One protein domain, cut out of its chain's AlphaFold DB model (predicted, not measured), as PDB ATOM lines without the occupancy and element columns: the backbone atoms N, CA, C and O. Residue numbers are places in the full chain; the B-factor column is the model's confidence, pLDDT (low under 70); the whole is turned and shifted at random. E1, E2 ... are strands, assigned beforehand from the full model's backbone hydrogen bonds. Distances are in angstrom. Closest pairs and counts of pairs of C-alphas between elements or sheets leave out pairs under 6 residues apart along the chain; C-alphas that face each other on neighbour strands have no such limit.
ATOM      1  N   ASP A  15     226.081 167.321 118.264       95.19
ATOM      2  CA  ASP A  15     225.653 167.332 119.669       95.19
ATOM      3  C   ASP A  15     225.324 168.733 120.213       95.19
ATOM      4  O   ASP A  15     224.786 168.861 121.307       95.19
ATOM      5  N   GLN A  16     225.623 169.782 119.446       95.62
ATOM      6  CA  GLN A  16     225.314 171.177 119.768       95.62
ATOM      7  C   GLN A  16     224.088 171.701 119.007       95.62
ATOM      8  O   GLN A  16     223.740 172.875 119.143       95.62
ATOM      9  N   ARG A  17     223.451 170.864 118.175       95.12
ATOM     10  CA  ARG A  17     222.200 171.205 117.484       95.12
ATOM     11  C   ARG A  17     221.031 171.244 118.466       95.12
ATOM     12  O   ARG A  17     221.055 170.586 119.504       95.12
ATOM     13  N   TYR A  18     219.989 171.994 118.115       93.31
ATOM     14  CA  TYR A  18     218.749 171.999 118.884       93.31
ATOM     15  C   TYR A  18     218.097 170.618 118.789       93.31
ATOM     16  O   TYR A  18     217.929 170.084 117.694       93.31
ATOM     17  N   GLY A  19     217.764 170.032 119.935       93.38
ATOM     18  CA  GLY A  19     217.062 168.757 120.005       93.38
ATOM     19  C   GLY A  19     215.573 168.972 120.230       93.38
ATOM     20  O   GLY A  19     215.192 169.720 121.131       93.38
ATOM     21  N   TRP A  20     214.742 168.281 119.457       93.75
ATOM     22  CA  TRP A  20     213.316 168.149 119.736       93.75
ATOM     23  C   TRP A  20     212.926 166.680 119.666       93.75
ATOM     24  O   TRP A  20     213.286 165.989 118.715       93.75
ATOM     25  N   ARG A  21     212.214 166.196 120.684       95.25
ATOM     26  CA  ARG A  21     211.844 164.787 120.782       95.25
ATOM     27  C   ARG A  21     210.447 164.626 121.348       95.25
ATOM     28  O   ARG A  21     210.106 165.279 122.334       95.25
ATOM     29  N   ASN A  22     209.684 163.720 120.758       95.44
ATOM     30  CA  ASN A  22     208.422 163.226 121.299       95.44
ATOM     31  C   ASN A  22     208.410 161.685 121.252       95.44
ATOM     32  O   ASN A  22     209.460 161.052 121.147       95.44
ATOM     33  N   GLU A  23     207.237 161.073 121.377       97.31
ATOM     34  CA  GLU A  23     207.059 159.622 121.396       97.31
ATOM     35  C   GLU A  23     207.420 158.899 120.083       97.31
ATOM     36  O   GLU A  23     207.612 157.686 120.118       97.31
ATOM     37  N   TRP A  24     207.533 159.608 118.952       97.75
ATOM     38  CA  TRP A  24     207.791 159.009 117.631       97.75
ATOM     39  C   TRP A  24     208.845 159.735 116.774       97.75
ATOM     40  O   TRP A  24     209.223 159.217 115.723       97.75
ATOM     41  N   LEU A  25     209.321 160.912 117.187       97.44
ATOM     42  CA  LEU A  25     210.308 161.730 116.480       97.44
ATOM     43  C   LEU A  25     211.500 162.037 117.381       97.44
ATOM     44  O   LEU A  25     211.329 162.575 118.475       97.44
ATOM     45  N   ASP A  26     212.703 161.804 116.867       97.38
ATOM     46  CA  ASP A  26     213.948 162.402 117.353       97.38
ATOM     47  C   ASP A  26     214.516 163.333 116.273       97.38
ATOM     48  O   ASP A  26     214.960 162.873 115.222       97.38
ATOM     49  N   SER A  27     214.479 164.643 116.519       96.62
ATOM     50  CA  SER A  27     214.881 165.684 115.567       96.62
ATOM     51  C   SER A  27     216.108 166.444 116.065       96.62
ATOM     52  O   SER A  27     216.129 166.964 117.185       96.62
ATOM     53  N   ARG A  28     217.130 166.560 115.208       96.88
ATOM     54  CA  ARG A  28     218.301 167.426 115.416       96.88
ATOM     55  C   ARG A  28     218.276 168.582 114.425       96.88
ATOM     56  O   ARG A  28     218.501 168.392 113.231       96.88
ATOM     57  N   GLN A  29     218.077 169.795 114.928       95.44
ATOM     58  CA  GLN A  29     217.837 170.995 114.130       95.44
ATOM     59  C   GLN A  29     219.035 171.939 114.185       95.44
ATOM     60  O   GLN A  29     219.507 172.335 115.253       95.44
ATOM     61  N   SER A  30     219.547 172.314 113.016       95.06
ATOM     62  CA  SER A  30     220.700 173.224 112.920       95.06
ATOM     63  C   SER A  30     220.312 174.681 113.189       95.06
ATOM     64  O   SER A  30     221.136 175.460 113.664       95.06
ATOM     65  N   PHE A  31     219.045 175.016 112.935       92.19
ATOM     66  CA  PHE A  31     218.400 176.286 113.262       92.19
ATOM     67  C   PHE A  31     217.113 175.983 114.043       92.19
ATOM     68  O   PHE A  31     216.513 174.938 113.787       92.19
ATOM     69  N   PRO A  32     216.675 176.844 114.977       85.94
ATOM     70  CA  PRO A  32     215.387 176.675 115.644       85.94
ATOM     71  C   PRO A  32     214.248 176.618 114.616       85.94
ATOM     72  O   PRO A  32     214.104 177.549 113.825       85.94
ATOM     73  N   ALA A  33     213.459 175.539 114.619       84.00
ATOM     74  CA  ALA A  33     212.386 175.346 113.638       84.00
ATOM     75  C   ALA A  33     211.049 174.864 114.230       84.00
ATOM     76  O   ALA A  33     210.019 175.007 113.577       84.00
ATOM     77  N   THR A  34     211.027 174.307 115.445       82.06
ATOM     78  CA  THR A  34     209.792 173.774 116.052       82.06
ATOM     79  C   THR A  34     209.120 174.763 116.999       82.06
ATOM     80  O   THR A  34     209.661 175.043 118.059       82.06
ATOM     81  N   GLY A  35     207.906 175.216 116.676       77.00
ATOM     82  CA  GLY A  35     207.129 176.187 117.461       77.00
ATOM     83  C   GLY A  35     206.913 177.495 116.695       77.00
ATOM     84  O   GLY A  35     207.155 177.547 115.491       77.00
ATOM     85  N   ASP A  36     206.491 178.557 117.384       74.69
ATOM     86  CA  ASP A  36     206.303 179.893 116.793       74.69
ATOM     87  C   ASP A  36     207.646 180.639 116.653       74.69
ATOM     88  O   ASP A  36     207.903 181.647 117.315       74.69
ATOM     89  N   PHE A  37     208.541 180.112 115.816       80.69
ATOM     90  CA  PHE A  37     209.850 180.711 115.551       80.69
ATOM     91  C   PHE A  37     209.863 181.540 114.262       80.69
ATOM     92  O   PHE A  37     209.373 181.115 113.217       80.69
ATOM     93  N   ASP A  38     210.517 182.704 114.313       86.81
ATOM     94  CA  ASP A  38     210.904 183.448 113.113       86.81
ATOM     95  C   ASP A  38     212.087 182.738 112.433       86.81
ATOM     96  O   ASP A  38     213.254 182.906 112.817       86.81
ATOM     97  N   LEU A  39     211.765 181.913 111.432       89.50
ATOM     98  CA  LEU A  39     212.743 181.146 110.657       89.50
ATOM     99  C   LEU A  39     213.723 182.054 109.904       89.50
ATOM    100  O   LEU A  39     214.897 181.713 109.772       89.50
ATOM    101  N   ALA A  40     213.268 183.212 109.418       88.88
ATOM    102  CA  ALA A  40     214.099 184.115 108.628       88.88
ATOM    103  C   ALA A  40     215.177 184.782 109.494       88.88
ATOM    104  O   ALA A  40     216.318 184.920 109.054       88.88
ATOM    105  N   ALA A  41     214.849 185.121 110.745       89.81
ATOM    106  CA  ALA A  41     215.800 185.698 111.695       89.81
ATOM    107  C   ALA A  41     216.958 184.750 112.074       89.81
ATOM    108  O   ALA A  41     218.010 185.215 112.513       89.81
ATOM    109  N   HIS A  42     216.782 183.436 111.898       89.56
ATOM    110  CA  HIS A  42     217.762 182.411 112.285       89.56
ATOM    111  C   HIS A  42     218.395 181.675 111.096       89.56
ATOM    112  O   HIS A  42     219.201 180.764 111.300       89.56
ATOM    113  N   ALA A  43     218.050 182.065 109.869       91.81
ATOM    114  CA  ALA A  43     218.484 181.398 108.653       91.81
ATOM    115  C   ALA A  43     219.981 181.583 108.361       91.81
ATOM    116  O   ALA A  43     220.598 182.600 108.688       91.81
ATOM    117  N   HIS A  44     220.555 180.618 107.642       92.81
ATOM    118  CA  HIS A  44     221.856 180.777 107.000       92.81
ATOM    119  C   HIS A  44     221.663 181.137 105.524       92.81
ATOM    120  O   HIS A  44     221.531 180.268 104.657       92.81
ATOM    121  N   GLY A  45     221.609 182.439 105.235       92.44
ATOM    122  CA  GLY A  45     221.246 182.923 103.905       92.44
ATOM    123  C   GLY A  45     219.837 182.457 103.533       92.44
ATOM    124  O   GLY A  45     218.882 182.760 104.238       92.44
ATOM    125  N   MET A  46     219.704 181.696 102.442       93.06
ATOM    126  CA  MET A  46     218.416 181.134 102.003       93.06
ATOM    127  C   MET A  46     218.033 179.824 102.709       93.06
ATOM    128  O   MET A  46     216.920 179.333 102.528       93.06
ATOM    129  N   LEU A  47     218.942 179.225 103.484       93.94
ATOM    130  CA  LEU A  47     218.669 177.983 104.200       93.94
ATOM    131  C   LEU A  47     217.954 178.299 105.518       93.94
ATOM    132  O   LEU A  47     218.593 178.668 106.504       93.94
ATOM    133  N   LEU A  48     216.628 178.152 105.508       93.38
ATOM    134  CA  LEU A  48     215.762 178.438 106.656       93.38
ATOM    135  C   LEU A  48     215.779 177.311 107.699       93.38
ATOM    136  O   LEU A  48     215.837 177.567 108.896       93.38
ATOM    137  N   VAL A  49     215.727 176.056 107.241       94.06
ATOM    138  CA  VAL A  49     215.612 174.862 108.091       94.06
ATOM    139  C   VAL A  49     216.582 173.795 107.597       94.06
ATOM    140  O   VAL A  49     216.695 173.550 106.396       94.06
ATOM    141  N   HIS A  50     217.280 173.144 108.529       95.69
ATOM    142  CA  HIS A  50     218.122 171.989 108.235       95.69
ATOM    143  C   HIS A  50     218.092 171.001 109.403       95.69
ATOM    144  O   HIS A  50     218.765 171.208 110.423       95.69
ATOM    145  N   ASN A  51     217.317 169.933 109.218       96.19
ATOM    146  CA  ASN A  51     217.030 168.936 110.240       96.19
ATOM    147  C   ASN A  51     217.570 167.561 109.846       96.19
ATOM    148  O   ASN A  51     217.681 167.224 108.666       96.19
ATOM    149  N   GLU A  52     217.878 166.772 110.866       97.06
ATOM    150  CA  GLU A  52     218.068 165.331 110.784       97.06
ATOM    151  C   GLU A  52     217.029 164.686 111.695       97.06
ATOM    152  O   GLU A  52     217.079 164.872 112.911       97.06
ATOM    153  N   ASP A  53     216.091 163.968 111.085       97.12
ATOM    154  CA  ASP A  53     214.906 163.439 111.750       97.12
ATOM    155  C   ASP A  53     214.914 161.909 111.690       97.12
ATOM    156  O   ASP A  53     215.032 161.321 110.611       97.12
ATOM    157  N   VAL A  54     214.769 161.269 112.849       97.81
ATOM    158  CA  VAL A  54     214.481 159.835 112.974       97.81
ATOM    159  C   VAL A  54     213.014 159.695 113.355       97.81
ATOM    160  O   VAL A  54     212.603 160.158 114.416       97.81
ATOM    161  N   VAL A  55     212.233 159.082 112.466       97.88
ATOM    162  CA  VAL A  55     210.780 158.920 112.598       97.88
ATOM    163  C   VAL A  55     210.468 157.438 112.772       97.88
ATOM    164  O   VAL A  55     210.885 156.621 111.949       97.88
ATOM    165  N   GLU A  56     209.727 157.097 113.823       98.19
ATOM    166  CA  GLU A  56     209.282 155.727 114.079       98.19
ATOM    167  C   GLU A  56     208.376 155.189 112.962       98.19
ATOM    168  O   GLU A  56     207.638 155.920 112.292       98.19
ATOM    169  N   ALA A  57     208.411 153.872 112.753       96.88
ATOM    170  CA  ALA A  57     207.655 153.237 111.681       96.88
ATOM    171  C   ALA A  57     206.138 153.451 111.847       96.88
ATOM    172  O   ALA A  57     205.559 153.158 112.890       96.88
ATOM    173  N   GLY A  58     205.483 153.927 110.785       96.88
ATOM    174  CA  GLY A  58     204.045 154.215 110.785       96.88
ATOM    175  C   GLY A  58     203.665 155.574 111.379       96.88
ATOM    176  O   GLY A  58     202.498 155.948 111.290       96.88
ATOM    177  N   ALA A  59     204.624 156.324 111.926       97.62
ATOM    178  CA  ALA A  59     204.425 157.710 112.327       97.62
ATOM    179  C   ALA A  59     204.658 158.680 111.156       97.62
ATOM    180  O   ALA A  59     205.157 158.314 110.087       97.62
ATOM    181  N   GLY A  60     204.283 159.940 111.359       94.69
ATOM    182  CA  GLY A  60     204.445 160.991 110.369       94.69
ATOM    183  C   GLY A  60     203.983 162.342 110.889       94.69
ATOM    184  O   GLY A  60     203.425 162.455 111.977       94.69
ATOM    185  N   PHE A  61     204.226 163.373 110.088       92.50
ATOM    186  CA  PHE A  61     203.795 164.729 110.394       92.50
ATOM    187  C   PHE A  61     202.360 164.955 109.922       92.50
ATOM    188  O   PHE A  61     201.994 164.541 108.818       92.50
ATOM    189  N   ASP A  62     201.576 165.669 110.729       90.81
ATOM    190  CA  ASP A  62     200.254 166.138 110.325       90.81
ATOM    191  C   ASP A  62     200.345 167.047 109.092       90.81
ATOM    192  O   ASP A  62     201.350 167.722 108.845       90.81
TER     193      ASP A  62
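Overview. This is residues 15 to 62 of the 106 residues of the protein "Pirin domain-containing protein" of Nocardia nova (UniProt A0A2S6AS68). Little of this domain is regular structure: a small three-stranded sheet, with a long loop reaching out beyond one end of it and the last residues folding back past the other end. The strands E1, E2 and E3 form a meander, each the antiparallel neighbour of the one before. The printed part has 48 residues, 14 of them in strands, and no named helix; the class is all strand. It is only just loose, close to compact, with a radius of gyration of the C-alphas of 11.6 A and spans of 34 by 26 by 16 A.

Along the chain. E1, residues 18 to 21, begins at C-alpha 18 (218.749, 171.999, 118.884) and is 10.2 A long. E2, residues 25 to 29, measures 12.2 A. E3, residues 51 to 55, measures 12.0 A and ends at C-alpha 55 (210.780, 158.920, 112.598).

Arrangement. E1 and E2 form a hairpin at 172 degrees, with N 18 and O 29 2.9 A apart, within hydrogen-bond range. E2, the inner strand, and E3 form another at 173 degrees, with N 26 and O 54 3.0 A apart, also within range.

Size, cuts and confidence. The C-alphas of Gly 45 and Gly 58, the two farthest apart, are 34.2 A apart. The printed part has no cut. The link from E2 to E3, residues 30 to 50, is long. No printed residue is under 70 in pLDDT.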